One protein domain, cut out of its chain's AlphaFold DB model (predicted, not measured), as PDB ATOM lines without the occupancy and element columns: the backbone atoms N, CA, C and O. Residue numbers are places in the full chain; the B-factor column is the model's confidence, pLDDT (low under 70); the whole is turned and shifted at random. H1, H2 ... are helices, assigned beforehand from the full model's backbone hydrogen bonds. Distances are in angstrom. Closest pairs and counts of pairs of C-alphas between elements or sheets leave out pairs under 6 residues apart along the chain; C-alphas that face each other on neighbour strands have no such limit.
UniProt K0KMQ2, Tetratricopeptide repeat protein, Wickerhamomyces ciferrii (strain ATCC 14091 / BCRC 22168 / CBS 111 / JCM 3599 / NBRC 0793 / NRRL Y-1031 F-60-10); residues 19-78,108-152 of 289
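This is residues 19 to 78 and 108 to 152 of the 289 residues of the protein "Tetratricopeptide repeat protein" of Wickerhamomyces ciferrii (strain ATCC 14091 / BCRC 22168 / CBS 111 / JCM 3599 / NBRC 0793 / NRRL Y-1031 F-60-10) (UniProt K0KMQ2). Picture an open two-armed fork of helices: the long helices H1 and H3 reach out from one end as free arms, and the shorter H2 sits at that end, folding back from H1 and packing on the first part of H3. Contacts are few, and residues 19 to 41 of H1 and 120 to 152 of H3 stick out. You will find 105 residues printed, with three named helices in the order H1, H2, H3 and no named strand; the class is all helix. The whole is extended, with a radius of gyration of the C-alphas of 20.8 A and spans of 73 by 23 by 21 A, and H3 runs along most of the longest span.

Begin with H1, residues 19 to 50, whose residues 19 to 41 stand free. Residues 51 to 55 then make a tight link to H2, residues 56 to 70. Look at Leu 45 and Val 59: their C-alphas, the closest of H1 and H2, are 7.5 A apart, and the two helices are close but not clearly touching. H1 and H2 run opposite ways at a shallow tilt of 20 degrees. Beyond the cut comes H3, residues 108 to 152, which touches H2 with residues 109 to 119 alone. The closest C-alphas of H2 and H3 are those of Ile 60 and Leu 109, 7.5 A apart. These two helices run the same way at a shallow tilt of 29 degrees. H1 and H3 are apart. Along the backbones of H1 and H3, every O i to N i+4 pair is within hydrogen-bond range; in H2, 10 of 11 are.

Find C-alpha 19 at (-21.357, -39.503, -30.557); from there H1 runs 46.3 A to C-alpha 50 at (11.392, -18.355, -5.533). H2 goes from His 56 to Phe 70, 21.6 A from first to last C-alpha. H3, the longest helix, begins at C-alpha 108, at (4.030, -26.180, 7.961), and ends 65.8 A away at C-alpha 152, at (-19.148, -64.145, -40.492).

The two C-alphas farthest apart are those of Thr 54 and Lys 152, 73.3 A, while the first and last printed C-alphas, 19 and 152, are 26.7 A apart. Residues 79 to 107 are not printed; look across this cut from C-alpha 78 to C-alpha 108 and the gap is 10.7 A. The link from H2 to H3 is the link across the cut. Mean pLDDT of the printed part is 77.0; the model's confidence is under 70 at residues 45 to 60, residue 63 and residues 70 to 78.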
ATOM      1  N   LYS A  19     -21.031 -40.345 -31.710       79.88
ATOM      2  CA  LYS A  19     -21.357 -39.503 -30.557       79.88
ATOM      3  C   LYS A  19     -20.518 -39.875 -29.331       79.88
ATOM      4  O   LYS A  19     -19.942 -38.982 -28.719       79.88
ATOM      5  N   ALA A  20     -20.371 -41.166 -29.031       73.00
ATOM      6  CA  ALA A  20     -19.512 -41.630 -27.940       73.00
ATOM      7  C   ALA A  20     -18.031 -41.267 -28.167       73.00
ATOM      8  O   ALA A  20     -17.353 -40.817 -27.247       73.00
ATOM      9  N   VAL A  21     -17.530 -41.393 -29.402       78.62
ATOM     10  CA  VAL A  21     -16.162 -40.982 -29.764       78.62
ATOM     11  C   VAL A  21     -15.975 -39.468 -29.617       78.62
ATOM     12  O   VAL A  21     -14.945 -39.030 -29.104       78.62
ATOM     13  N   ALA A  22     -16.963 -38.664 -30.019       78.38
ATOM     14  CA  ALA A  22     -16.920 -37.211 -29.866       78.38
ATOM     15  C   ALA A  22     -16.948 -36.777 -28.387       78.38
ATOM     16  O   ALA A  22     -16.184 -35.894 -27.996       78.38
ATOM     17  N   GLU A  23     -17.768 -37.422 -27.553       79.94
ATOM     18  CA  GLU A  23     -17.808 -37.180 -26.103       79.94
ATOM     19  C   GLU A  23     -16.468 -37.541 -25.439       79.94
ATOM     20  O   GLU A  23     -15.915 -36.733 -24.691       79.94
ATOM     21  N   LEU A  24     -15.873 -38.690 -25.784       75.94
ATOM     22  CA  LEU A  24     -14.552 -39.089 -25.283       75.94
ATOM     23  C   LEU A  24     -13.437 -38.128 -25.726       75.94
ATOM     24  O   LEU A  24     -12.539 -37.816 -24.941       75.94
ATOM     25  N   GLN A  25     -13.493 -37.618 -26.959       78.06
ATOM     26  CA  GLN A  25     -12.558 -36.591 -27.426       78.06
ATOM     27  C   GLN A  25     -12.732 -35.262 -26.677       78.06
ATOM     28  O   GLN A  25     -11.727 -34.624 -26.359       78.06
ATOM     29  N   SER A  26     -13.967 -34.861 -26.356       84.62
ATOM     30  CA  SER A  26     -14.238 -33.666 -25.543       84.62
ATOM     31  C   SER A  26     -13.624 -33.800 -24.152       84.62
ATOM     32  O   SER A  26     -12.834 -32.949 -23.749       84.62
ATOM     33  N   ILE A  27     -13.877 -34.924 -23.475       79.25
ATOM     34  CA  ILE A  27     -13.328 -35.219 -22.142       79.25
ATOM     35  C   ILE A  27     -11.792 -35.256 -22.178       79.25
ATOM     36  O   ILE A  27     -11.124 -34.717 -21.296       79.25
ATOM     37  N   SER A  28     -11.198 -35.848 -23.219       81.38
ATOM     38  CA  SER A  28      -9.738 -35.873 -23.392       81.38
ATOM     39  C   SER A  28      -9.143 -34.468 -23.543       81.38
ATOM     40  O   SER A  28      -8.093 -34.163 -22.966       81.38
ATOM     41  N   ASN A  29      -9.815 -33.590 -24.290       82.19
ATOM     42  CA  ASN A  29      -9.379 -32.210 -24.486       82.19
ATOM     43  C   ASN A  29      -9.542 -31.366 -23.216       82.19
ATOM     44  O   ASN A  29      -8.620 -30.626 -22.869       82.19
ATOM     45  N   GLU A  30     -10.650 -31.522 -22.493       82.56
ATOM     46  CA  GLU A  30     -10.872 -30.888 -21.187       82.56
ATOM     47  C   GLU A  30      -9.807 -31.326 -20.173       82.56
ATOM     48  O   GLU A  30      -9.188 -30.483 -19.524       82.56
ATOM     49  N   ASN A  31      -9.474 -32.619 -20.119       75.06
ATOM     50  CA  ASN A  31      -8.403 -33.130 -19.260       75.06
ATOM     51  C   ASN A  31      -7.022 -32.567 -19.629       75.06
ATOM     52  O   ASN A  31      -6.218 -32.266 -18.742       75.06
ATOM     53  N   LYS A  32      -6.727 -32.379 -20.924       81.62
ATOM     54  CA  LYS A  32      -5.489 -31.707 -21.361       81.62
ATOM     55  C   LYS A  32      -5.456 -30.238 -20.943       81.62
ATOM     56  O   LYS A  32      -4.411 -29.768 -20.499       81.62
ATOM     57  N   GLN A  33      -6.571 -29.520 -21.067       79.75
ATOM     58  CA  GLN A  33      -6.666 -28.125 -20.632       79.75
ATOM     59  C   GLN A  33      -6.509 -28.001 -19.117       79.75
ATOM     60  O   GLN A  33      -5.710 -27.187 -18.661       79.75
ATOM     61  N   LEU A  34      -7.181 -28.860 -18.349       78.69
ATOM     62  CA  LEU A  34      -7.059 -28.905 -16.896       78.69
ATOM     63  C   LEU A  34      -5.619 -29.213 -16.471       78.69
ATOM     64  O   LEU A  34      -5.072 -28.531 -15.610       78.69
ATOM     65  N   LYS A  35      -4.962 -30.185 -17.121       81.44
ATOM     66  CA  LYS A  35      -3.543 -30.487 -16.889       81.44
ATOM     67  C   LYS A  35      -2.664 -29.262 -17.135       81.44
ATOM     68  O   LYS A  35      -1.826 -28.952 -16.297       81.44
ATOM     69  N   ASN A  36      -2.851 -28.569 -18.256       80.69
ATOM     70  CA  ASN A  36      -2.065 -27.380 -18.580       80.69
ATOM     71  C   ASN A  36      -2.329 -26.227 -17.599       80.69
ATOM     72  O   ASN A  36      -1.390 -25.524 -17.238       80.69
ATOM     73  N   SER A  37      -3.572 -26.065 -17.133       82.56
ATOM     74  CA  SER A  37      -3.940 -25.070 -16.117       82.56
ATOM     75  C   SER A  37      -3.265 -25.365 -14.779       82.56
ATOM     76  O   SER A  37      -2.619 -24.489 -14.219       82.56
ATOM     77  N   ILE A  38      -3.334 -26.616 -14.310       74.56
ATOM     78  CA  ILE A  38      -2.694 -27.043 -13.057       74.56
ATOM     79  C   ILE A  38      -1.179 -26.850 -13.140       74.56
ATOM     80  O   ILE A  38      -0.585 -26.302 -12.219       74.56
ATOM     81  N   VAL A  39      -0.545 -27.271 -14.238       81.00
ATOM     82  CA  VAL A  39       0.905 -27.092 -14.420       81.00
ATOM     83  C   VAL A  39       1.269 -25.605 -14.413       81.00
ATOM     84  O   VAL A  39       2.213 -25.224 -13.730       81.00
ATOM     85  N   GLY A  40       0.491 -24.753 -15.091       79.38
ATOM     86  CA  GLY A  40       0.722 -23.308 -15.111       79.38
ATOM     87  C   GLY A  40       0.554 -22.634 -13.745       79.38
ATOM     88  O   GLY A  40       1.356 -21.773 -13.387       79.38
ATOM     89  N   GLU A  41      -0.453 -23.028 -12.964       76.50
ATOM     90  CA  GLU A  41      -0.665 -22.509 -11.606       76.50
ATOM     91  C   GLU A  41       0.427 -22.972 -10.639       76.50
ATOM     92  O   GLU A  41       0.948 -22.164  -9.869       76.50
ATOM     93  N   VAL A  42       0.835 -24.242 -10.721       73.75
ATOM     94  CA  VAL A  42       1.933 -24.794  -9.917       73.75
ATOM     95  C   VAL A  42       3.256 -24.106 -10.259       73.75
ATOM     96  O   VAL A  42       3.960 -23.666  -9.352       73.75
ATOM     97  N   ASP A  43       3.569 -23.919 -11.542       74.69
ATOM     98  CA  ASP A  43       4.760 -23.179 -11.972       74.69
ATOM     99  C   ASP A  43       4.704 -21.704 -11.537       74.69
ATOM    100  O   ASP A  43       5.724 -21.110 -11.178       74.69
ATOM    101  N   GLY A  44       3.512 -21.100 -11.530       73.12
ATOM    102  CA  GLY A  44       3.277 -19.751 -11.017       73.12
ATOM    103  C   GLY A  44       3.565 -19.636  -9.519       73.12
ATOM    104  O   GLY A  44       4.275 -18.719  -9.103       73.12
ATOM    105  N   LEU A  45       3.078 -20.591  -8.724       69.38
ATOM    106  CA  LEU A  45       3.322 -20.662  -7.282       69.38
ATOM    107  C   LEU A  45       4.802 -20.902  -6.969       69.38
ATOM    108  O   LEU A  45       5.364 -20.201  -6.130       69.38
ATOM    109  N   ILE A  46       5.467 -21.814  -7.689       69.94
ATOM    110  CA  ILE A  46       6.911 -22.068  -7.548       69.94
ATOM    111  C   ILE A  46       7.718 -20.801  -7.864       69.94
ATOM    112  O   ILE A  46       8.663 -20.462  -7.152       69.94
ATOM    113  N   ASN A  47       7.338 -20.059  -8.906       69.81
ATOM    114  CA  ASN A  47       8.003 -18.807  -9.264       69.81
ATOM    115  C   ASN A  47       7.745 -17.671  -8.262       69.81
ATOM    116  O   ASN A  47       8.617 -16.819  -8.093       69.81
ATOM    117  N   GLN A  48       6.582 -17.642  -7.607       65.31
ATOM    118  CA  GLN A  48       6.275 -16.686  -6.534       65.31
ATOM    119  C   GLN A  48       7.055 -17.014  -5.252       65.31
ATOM    120  O   GLN A  48       7.648 -16.112  -4.669       65.31
ATOM    121  N   LEU A  49       7.155 -18.298  -4.891       61.50
ATOM    122  CA  LEU A  49       7.995 -18.798  -3.792       61.50
ATOM    123  C   LEU A  49       9.479 -18.467  -3.996       61.50
ATOM    124  O   LEU A  49      10.154 -18.024  -3.072       61.50
ATOM    125  N   ASN A  50       9.986 -18.626  -5.221       67.25
ATOM    126  CA  ASN A  50      11.392 -18.355  -5.533       67.25
ATOM    127  C   ASN A  50      11.722 -16.856  -5.666       67.25
ATOM    128  O   ASN A  50      12.896 -16.486  -5.644       67.25
ATOM    129  N   LYS A  51      10.719 -15.976  -5.803       55.03
ATOM    130  CA  LYS A  51      10.895 -14.516  -5.884       55.03
ATOM    131  C   LYS A  51      10.539 -13.833  -4.561       55.03
ATOM    132  O   LYS A  51       9.658 -12.989  -4.539       55.03
ATOM    133  N   GLY A  52      11.245 -14.191  -3.487       46.62
ATOM    134  CA  GLY A  52      11.522 -13.381  -2.285       46.62
ATOM    135  C   GLY A  52      10.539 -12.279  -1.849       46.62
ATOM    136  O   GLY A  52      11.000 -11.203  -1.474       46.62
ATOM    137  N   HIS A  53       9.223 -12.509  -1.873       45.72
ATOM    138  CA  HIS A  53       8.246 -11.624  -1.243       45.72
ATOM    139  C   HIS A  53       7.901 -12.169   0.148       45.72
ATOM    140  O   HIS A  53       7.516 -13.320   0.323       45.72
ATOM    141  N   THR A  54       8.114 -11.306   1.134       50.44
ATOM    142  CA  THR A  54       8.165 -11.512   2.587       50.44
ATOM    143  C   THR A  54       6.819 -11.803   3.263       50.44
ATOM    144  O   THR A  54       6.604 -11.356   4.380       50.44
ATOM    145  N   ASP A  55       5.913 -12.554   2.634       54.06
ATOM    146  CA  ASP A  55       4.684 -12.980   3.313       54.06
ATOM    147  C   ASP A  55       4.275 -14.401   2.903       54.06
ATOM    148  O   ASP A  55       3.613 -14.643   1.890       54.06
ATOM    149  N   HIS A  56       4.757 -15.378   3.675       57.25
ATOM    150  CA  HIS A  56       4.525 -16.804   3.424       57.25
ATOM    151  C   HIS A  56       3.062 -17.194   3.698       57.25
ATOM    152  O   HIS A  56       2.593 -18.214   3.189       57.25
ATOM    153  N   SER A  57       2.309 -16.348   4.406       59.91
ATOM    154  CA  SER A  57       0.897 -16.536   4.742       59.91
ATOM    155  C   SER A  57      -0.009 -16.575   3.505       59.91
ATOM    156  O   SER A  57      -0.950 -17.367   3.445       59.91
ATOM    157  N   GLU A  58       0.285 -15.781   2.465       61.66
ATOM    158  CA  GLU A  58      -0.513 -15.778   1.228       61.66
ATOM    159  C   GLU A  58      -0.298 -17.063   0.406       61.66
ATOM    160  O   GLU A  58      -1.241 -17.620  -0.165       61.66
ATOM    161  N   VAL A  59       0.938 -17.572   0.385       64.62
ATOM    162  CA  VAL A  59       1.297 -18.833  -0.280       64.62
ATOM    163  C   VAL A  59       0.687 -20.021   0.465       64.62
ATOM    164  O   VAL A  59       0.079 -20.880  -0.171       64.62
ATOM    165  N   ILE A  60       0.774 -20.033   1.799       66.38
ATOM    166  CA  ILE A  60       0.164 -21.054   2.662       66.38
ATOM    167  C   ILE A  60      -1.359 -21.083   2.464       66.38
ATOM    168  O   ILE A  60      -1.928 -22.164   2.305       66.38
ATOM    169  N   ASN A  61      -2.019 -19.924   2.370       70.94
ATOM    170  CA  ASN A  61      -3.462 -19.843   2.115       70.94
ATOM    171  C   ASN A  61      -3.862 -20.336   0.716       70.94
ATOM    172  O   ASN A  61      -4.848 -21.068   0.585       70.94
ATOM    173  N   LYS A  62      -3.094 -20.002  -0.331       73.25
ATOM    174  CA  LYS A  62      -3.322 -20.542  -1.686       73.25
ATOM    175  C   LYS A  62      -3.121 -22.060  -1.729       73.25
ATOM    176  O   LYS A  62      -3.916 -22.755  -2.359       73.25
ATOM    177  N   LEU A  63      -2.124 -22.586  -1.016       68.88
ATOM    178  CA  LEU A  63      -1.898 -24.028  -0.908       68.88
ATOM    179  C   LEU A  63      -3.017 -24.737  -0.132       68.88
ATOM    180  O   LEU A  63      -3.466 -25.797  -0.556       68.88
ATOM    181  N   ASN A  64      -3.498 -24.147   0.966       71.19
ATOM    182  CA  ASN A  64      -4.608 -24.686   1.756       71.19
ATOM    183  C   ASN A  64      -5.890 -24.810   0.915       71.19
ATOM    184  O   ASN A  64      -6.579 -25.827   0.989       71.19
ATOM    185  N   LEU A  65      -6.193 -23.801   0.088       76.56
ATOM    186  CA  LEU A  65      -7.325 -23.833  -0.845       76.56
ATOM    187  C   LEU A  65      -7.163 -24.922  -1.911       76.56
ATOM    188  O   LEU A  65      -8.117 -25.649  -2.183       76.56
ATOM    189  N   PHE A  66      -5.960 -25.064  -2.473       72.00
ATOM    190  CA  PHE A  66      -5.663 -26.103  -3.456       72.00
ATOM    191  C   PHE A  66      -5.791 -27.507  -2.851       72.00
ATOM    192  O   PHE A  66      -6.470 -28.353  -3.419       72.00
ATOM    193  N   ILE A  67      -5.202 -27.765  -1.679       70.38
ATOM    194  CA  ILE A  67      -5.267 -29.087  -1.036       70.38
ATOM    195  C   ILE A  67      -6.713 -29.444  -0.679       70.38
ATOM    196  O   ILE A  67      -7.149 -30.550  -0.984       70.38
ATOM    197  N   LYS A  68      -7.490 -28.498  -0.138       72.88
ATOM    198  CA  LYS A  68      -8.914 -28.704   0.166       72.88
ATOM    199  C   LYS A  68      -9.754 -29.059  -1.066       72.88
ATOM    200  O   LYS A  68     -10.751 -29.755  -0.941       72.88
ATOM    201  N   GLN A  69      -9.369 -28.597  -2.254       73.50
ATOM    202  CA  GLN A  69     -10.068 -28.935  -3.497       73.50
ATOM    203  C   GLN A  69      -9.866 -30.401  -3.921       73.50
ATOM    204  O   GLN A  69     -10.676 -30.934  -4.676       73.50
ATOM    205  N   PHE A  70      -8.788 -31.045  -3.464       61.97
ATOM    206  CA  PHE A  70      -8.438 -32.422  -3.821       61.97
ATOM    207  C   PHE A  70      -8.517 -33.402  -2.640       61.97
ATOM    208  O   PHE A  70      -8.388 -34.606  -2.851       61.97
ATOM    209  N   ASP A  71      -8.750 -32.901  -1.426       58.69
ATOM    210  CA  ASP A  71      -8.946 -33.666  -0.197       58.69
ATOM    211  C   ASP A  71     -10.008 -32.978   0.681       58.69
ATOM    212  O   ASP A  71      -9.725 -32.018   1.404       58.69
ATOM    213  N   ASP A  72     -11.243 -33.487   0.632       61.44
ATOM    214  CA  ASP A  72     -12.387 -32.956   1.389       61.44
ATOM    215  C   ASP A  72     -12.221 -33.092   2.915       61.44
ATOM    216  O   ASP A  72     -12.945 -32.453   3.681       61.44
ATOM    217  N   THR A  73     -11.271 -33.916   3.374       61.91
ATOM    218  CA  THR A  73     -10.967 -34.105   4.801       61.91
ATOM    219  C   THR A  73      -9.869 -33.172   5.311       61.91
ATOM    220  O   THR A  73      -9.509 -33.213   6.488       61.91
ATOM    221  N   TYR A  74      -9.346 -32.299   4.446       52.50
ATOM    222  CA  TYR A  74      -8.292 -31.364   4.797       52.50
ATOM    223  C   TYR A  74      -8.811 -30.194   5.647       52.50
ATOM    224  O   TYR A  74      -9.506 -29.297   5.159       52.50
ATOM    225  N   GLU A  75      -8.408 -30.157   6.920       61.03
ATOM    226  CA  GLU A  75      -8.544 -28.963   7.756       61.03
ATOM    227  C   GLU A  75      -7.395 -27.978   7.471       61.03
ATOM    228  O   GLU A  75      -6.220 -28.358   7.560       61.03
ATOM    229  N   PRO A  76      -7.703 -26.718   7.107       55.41
ATOM    230  CA  PRO A  76      -6.690 -25.703   6.862       55.41
ATOM    231  C   PRO A  76      -5.953 -25.367   8.158       55.41
ATOM    232  O   PRO A  76      -6.569 -25.171   9.205       55.41
ATOM    233  N   ILE A  77      -4.629 -25.267   8.078       60.28
ATOM    234  CA  ILE A  77      -3.802 -24.823   9.201       60.28
ATOM    235  C   ILE A  77      -4.038 -23.314   9.353       60.28
ATOM    236  O   ILE A  77      -3.651 -22.535   8.482       60.28
ATOM    237  N   VAL A  78      -4.765 -22.919  10.403       55.09
ATOM    238  CA  VAL A  78      -5.173 -21.530  10.659       55.09
ATOM    239  C   VAL A  78      -3.984 -20.730  11.195       55.09
ATOM    240  O   VAL A  78      -3.395 -21.085  12.213       55.09
ATOM    241  N   GLN A 108       5.310 -26.127   8.677       72.00
ATOM    242  CA  GLN A 108       4.030 -26.180   7.961       72.00
ATOM    243  C   GLN A 108       4.214 -26.401   6.452       72.00
ATOM    244  O   GLN A 108       3.535 -27.248   5.863       72.00
ATOM    245  N   LEU A 109       5.181 -25.722   5.826       74.75
ATOM    246  CA  LEU A 109       5.532 -25.934   4.416       74.75
ATOM    247  C   LEU A 109       6.058 -27.352   4.152       74.75
ATOM    248  O   LEU A 109       5.779 -27.938   3.099       74.75
ATOM    249  N   LEU A 110       6.797 -27.939   5.097       78.81
ATOM    250  CA  LEU A 110       7.235 -29.334   5.014       78.81
ATOM    251  C   LEU A 110       6.049 -30.305   5.091       78.81
ATOM    252  O   LEU A 110       5.983 -31.257   4.306       78.81
ATOM    253  N   GLN A 111       5.083 -30.047   5.975       78.75
ATOM    254  CA  GLN A 111       3.875 -30.865   6.106       78.75
ATOM    255  C   GLN A 111       2.971 -30.771   4.866       78.75
ATOM    256  O   GLN A 111       2.464 -31.788   4.383       78.75
ATOM    257  N   GLN A 112       2.805 -29.576   4.299       76.00
ATOM    258  CA  GLN A 112       2.071 -29.366   3.050       76.00
ATOM    259  C   GLN A 112       2.754 -30.052   1.854       76.00
ATOM    260  O   GLN A 112       2.084 -30.707   1.056       76.00
ATOM    261  N   ASN A 113       4.087 -29.996   1.760       82.38
ATOM    262  CA  ASN A 113       4.841 -30.734   0.739       82.38
ATOM    263  C   ASN A 113       4.687 -32.254   0.871       82.38
ATOM    264  O   ASN A 113       4.637 -32.956  -0.140       82.38
ATOM    265  N   ALA A 114       4.609 -32.778   2.098       82.56
ATOM    266  CA  ALA A 114       4.350 -34.197   2.323       82.56
ATOM    267  C   ALA A 114       2.965 -34.603   1.792       82.56
ATOM    268  O   ALA A 114       2.864 -35.580   1.050       82.56
ATOM    269  N   LYS A 115       1.927 -33.802   2.074       80.75
ATOM    270  CA  LYS A 115       0.566 -34.029   1.561       80.75
ATOM    271  C   LYS A 115       0.474 -33.903   0.038       80.75
ATOM    272  O   LYS A 115      -0.132 -34.748  -0.610       80.75
ATOM    273  N   LEU A 116       1.135 -32.914  -0.568       80.94
ATOM    274  CA  LEU A 116       1.184 -32.782  -2.031       80.94
ATOM    275  C   LEU A 116       1.868 -33.979  -2.702       80.94
ATOM    276  O   LEU A 116       1.404 -34.448  -3.741       80.94
ATOM    277  N   LYS A 117       2.943 -34.511  -2.105       85.00
ATOM    278  CA  LYS A 117       3.585 -35.745  -2.585       85.00
ATOM    279  C   LYS A 117       2.653 -36.949  -2.488       85.00
ATOM    280  O   LYS A 117       2.651 -37.781  -3.392       85.00
ATOM    281  N   GLU A 118       1.867 -37.043  -1.422       87.25
ATOM    282  CA  GLU A 118       0.881 -38.109  -1.256       87.25
ATOM    283  C   GLU A 118      -0.222 -38.034  -2.320       87.25
ATOM    284  O   GLU A 118      -0.453 -39.020  -3.020       87.25
ATOM    285  N   ILE A 119      -0.813 -36.854  -2.531       84.94
ATOM    286  CA  ILE A 119      -1.821 -36.618  -3.579       84.94
ATOM    287  C   ILE A 119      -1.248 -36.935  -4.967       84.94
ATOM    288  O   ILE A 119      -1.900 -37.587  -5.786       84.94
ATOM    289  N   LEU A 120      -0.006 -36.522  -5.243       85.88
ATOM    290  CA  LEU A 120       0.661 -36.818  -6.511       85.88
ATOM    291  C   LEU A 120       0.839 -38.330  -6.722       85.88
ATOM    292  O   LEU A 120       0.572 -38.828  -7.816       85.88
ATOM    293  N   ASN A 121       1.244 -39.062  -5.682       87.94
ATOM    294  CA  ASN A 121       1.389 -40.516  -5.738       87.94
ATOM    295  C   ASN A 121       0.044 -41.221  -5.950       87.94
ATOM    296  O   ASN A 121      -0.038 -42.141  -6.764       87.94
ATOM    297  N   GLN A 122      -1.018 -40.775  -5.275       86.19
ATOM    298  CA  GLN A 122      -2.367 -41.308  -5.478       86.19
ATOM    299  C   GLN A 122      -2.849 -41.072  -6.916       86.19
ATOM    300  O   GLN A 122      -3.356 -41.991  -7.557       86.19
ATOM    301  N   LYS A 123      -2.618 -39.875  -7.468       87.50
ATOM    302  CA  LYS A 123      -2.989 -39.542  -8.850       87.50
ATOM    303  C   LYS A 123      -2.182 -40.326  -9.888       87.50
ATOM    304  O   LYS A 123      -2.730 -40.728 -10.910       87.50
ATOM    305  N   LEU A 124      -0.894 -40.564  -9.630       89.31
ATOM    306  CA  LEU A 124      -0.059 -41.437 -10.463       89.31
ATOM    307  C   LEU A 124      -0.598 -42.867 -10.480       89.31
ATOM    308  O   LEU A 124      -0.728 -43.444 -11.556       89.31
ATOM    309  N   LYS A 125      -0.957 -43.401  -9.310       90.12
ATOM    310  CA  LYS A 125      -1.523 -44.744  -9.189       90.12
ATOM    311  C   LYS A 125      -2.869 -44.859  -9.909       90.12
ATOM    312  O   LYS A 125      -3.061 -45.789 -10.678       90.12
ATOM    313  N   TYR A 126      -3.753 -43.877  -9.736       89.56
ATOM    314  CA  TYR A 126      -5.035 -43.838 -10.443       89.56
ATOM    315  C   TYR A 126      -4.861 -43.820 -11.967       89.56
ATOM    316  O   TYR A 126      -5.551 -44.546 -12.673       89.56
ATOM    317  N   ASN A 127      -3.917 -43.029 -12.490       85.50
ATOM    318  CA  ASN A 127      -3.647 -43.011 -13.931       85.50
ATOM    319  C   ASN A 127      -3.110 -44.358 -14.437       85.50
ATOM    320  O   ASN A 127      -3.494 -44.780 -15.520       85.50
ATOM    321  N   GLN A 128      -2.259 -45.036 -13.661       87.62
ATOM    322  CA  GLN A 128      -1.776 -46.376 -14.007       87.62
ATOM    323  C   GLN A 128      -2.924 -47.391 -14.051       87.62
ATOM    324  O   GLN A 128      -3.063 -48.102 -15.040       87.62
ATOM    325  N   GLU A 129      -3.782 -47.404 -13.027       90.00
ATOM    326  CA  GLU A 129      -4.969 -48.269 -12.975       90.00
ATOM    327  C   GLU A 129      -5.925 -47.981 -14.151       90.00
ATOM    328  O   GLU A 129      -6.488 -48.897 -14.748       90.00
ATOM    329  N   LEU A 130      -6.078 -46.709 -14.534       85.75
ATOM    330  CA  LEU A 130      -6.902 -46.300 -15.671       85.75
ATOM    331  C   LEU A 130      -6.313 -46.753 -17.017       85.75
ATOM    332  O   LEU A 130      -7.056 -47.201 -17.892       85.75
ATOM    333  N   ASP A 131      -4.992 -46.663 -17.183       88.19
ATOM    334  CA  ASP A 131      -4.295 -47.136 -18.381       88.19
ATOM    335  C   ASP A 131      -4.392 -48.664 -18.517       88.19
ATOM    336  O   ASP A 131      -4.659 -49.169 -19.610       88.19
ATOM    337  N   GLU A 132      -4.231 -49.404 -17.414       89.19
ATOM    338  CA  GLU A 132      -4.415 -50.862 -17.368       89.19
ATOM    339  C   GLU A 132      -5.840 -51.249 -17.777       89.19
ATOM    340  O   GLU A 132      -6.037 -52.049 -18.694       89.19
ATOM    341  N   PHE A 133      -6.841 -50.599 -17.183       84.94
ATOM    342  CA  PHE A 133      -8.241 -50.824 -17.524       84.94
ATOM    343  C   PHE A 133      -8.529 -50.504 -18.996       84.94
ATOM    344  O   PHE A 133      -9.189 -51.275 -19.692       84.94
ATOM    345  N   SER A 134      -7.985 -49.405 -19.527       89.50
ATOM    346  CA  SER A 134      -8.141 -49.063 -20.945       89.50
ATOM    347  C   SER A 134      -7.564 -50.142 -21.867       89.50
ATOM    348  O   SER A 134      -8.141 -50.409 -22.926       89.50
ATOM    349  N   GLN A 135      -6.444 -50.763 -21.494       91.06
ATOM    350  CA  GLN A 135      -5.853 -51.855 -22.267       91.06
ATOM    351  C   GLN A 135      -6.715 -53.117 -22.215       91.06
ATOM    352  O   GLN A 135      -6.938 -53.734 -23.257       91.06
ATOM    353  N   GLU A 136      -7.247 -53.479 -21.045       91.81
ATOM    354  CA  GLU A 136      -8.153 -54.626 -20.899       91.81
ATOM    355  C   GLU A 136      -9.416 -54.468 -21.756       91.81
ATOM    356  O   GLU A 136      -9.821 -55.400 -22.457       91.81
ATOM    357  N   TYR A 137     -10.005 -53.268 -21.775       90.44
ATOM    358  CA  TYR A 137     -11.165 -52.974 -22.620       90.44
ATOM    359  C   TYR A 137     -10.835 -53.081 -24.101       90.44
ATOM    360  O   TYR A 137     -11.601 -53.682 -24.857       90.44
ATOM    361  N   GLN A 138      -9.690 -52.542 -24.519       86.81
ATOM    362  CA  GLN A 138      -9.261 -52.631 -25.908       86.81
ATOM    363  C   GLN A 138      -9.076 -54.095 -26.334       86.81
ATOM    364  O   GLN A 138      -9.604 -54.506 -27.366       86.81
ATOM    365  N   GLN A 139      -8.427 -54.911 -25.501       88.69
ATOM    366  CA  GLN A 139      -8.251 -56.344 -25.760       88.69
ATOM    367  C   GLN A 139      -9.588 -57.095 -25.836       88.69
ATOM    368  O   GLN A 139      -9.771 -57.957 -26.701       88.69
ATOM    369  N   ALA A 140     -10.542 -56.776 -24.955       90.25
ATOM    370  CA  ALA A 140     -11.869 -57.382 -24.970       90.25
ATOM    371  C   ALA A 140     -12.644 -57.030 -26.253       90.25
ATOM    372  O   ALA A 140     -13.248 -57.914 -26.869       90.25
ATOM    373  N   ILE A 141     -12.585 -55.768 -26.686       86.06
ATOM    374  CA  ILE A 141     -13.185 -55.309 -27.947       86.06
ATOM    375  C   ILE A 141     -12.555 -56.043 -29.132       86.06
ATOM    376  O   ILE A 141     -13.276 -56.587 -29.971       86.06
ATOM    377  N   ASP A 142     -11.225 -56.112 -29.182       90.88
ATOM    378  CA  ASP A 142     -10.501 -56.764 -30.273       90.88
ATOM    379  C   ASP A 142     -10.861 -58.252 -30.377       90.88
ATOM    380  O   ASP A 142     -11.084 -58.765 -31.479       90.88
ATOM    381  N   LYS A 143     -11.011 -58.933 -29.234       92.06
ATOM    382  CA  LYS A 143     -11.450 -60.331 -29.180       92.06
ATOM    383  C   LYS A 143     -12.855 -60.516 -29.754       92.06
ATOM    384  O   LYS A 143     -13.051 -61.365 -30.621       92.06
ATOM    385  N   VAL A 144     -13.819 -59.696 -29.332       89.62
ATOM    386  CA  VAL A 144     -15.200 -59.761 -29.844       89.62
ATOM    387  C   VAL A 144     -15.238 -59.484 -31.348       89.62
ATOM    388  O   VAL A 144     -15.917 -60.188 -32.097       89.62
ATOM    389  N   MET A 145     -14.479 -58.493 -31.817       86.56
ATOM    390  CA  MET A 145     -14.389 -58.167 -33.240       86.56
ATOM    391  C   MET A 145     -13.815 -59.321 -34.064       86.56
ATOM    392  O   MET A 145     -14.278 -59.574 -35.182       86.56
ATOM    393  N   TRP A 146     -12.829 -60.036 -33.521       93.06
ATOM    394  CA  TRP A 146     -12.264 -61.217 -34.161       93.06
ATOM    395  C   TRP A 146     -13.277 -62.364 -34.237       93.06
ATOM    396  O   TRP A 146     -13.487 -62.904 -35.325       93.06
ATOM    397  N   ASP A 147     -13.984 -62.656 -33.143       90.38
ATOM    398  CA  ASP A 147     -15.012 -63.705 -33.086       90.38
ATOM    399  C   ASP A 147     -16.169 -63.431 -34.067       90.38
ATOM    400  O   ASP A 147     -16.631 -64.332 -34.778       90.38
ATOM    401  N   ILE A 148     -16.611 -62.170 -34.171       89.12
ATOM    402  CA  ILE A 148     -17.631 -61.745 -35.144       89.12
ATOM    403  C   ILE A 148     -17.124 -61.947 -36.574       89.12
ATOM    404  O   ILE A 148     -17.852 -62.467 -37.426       89.12
ATOM    405  N   ARG A 149     -15.878 -61.545 -36.858       89.12
ATOM    406  CA  ARG A 149     -15.286 -61.675 -38.195       89.12
ATOM    407  C   ARG A 149     -15.126 -63.141 -38.598       89.12
ATOM    408  O   ARG A 149     -15.478 -63.483 -39.726       89.12
ATOM    409  N   ASP A 150     -14.646 -63.992 -37.698       91.94
ATOM    410  CA  ASP A 150     -14.491 -65.430 -37.938       91.94
ATOM    411  C   ASP A 150     -15.849 -66.107 -38.178       91.94
ATOM    412  O   ASP A 150     -16.039 -66.804 -39.179       91.94
ATOM    413  N   THR A 151     -16.840 -65.815 -37.332       91.56
ATOM    414  CA  THR A 151     -18.204 -66.343 -37.487       91.56
ATOM    415  C   THR A 151     -18.821 -65.928 -38.822       91.56
ATOM    416  O   THR A 151     -19.403 -66.756 -39.529       91.56
ATOM    417  N   LYS A 152     -18.673 -64.652 -39.202       89.25
ATOM    418  CA  LYS A 152     -19.148 -64.145 -40.492       89.25
ATOM    419  C   LYS A 152     -18.458 -64.852 -41.657       89.25
ATOM    420  O   LYS A 152     -19.144 -65.330 -42.554       89.25
TER     421      LYS A 152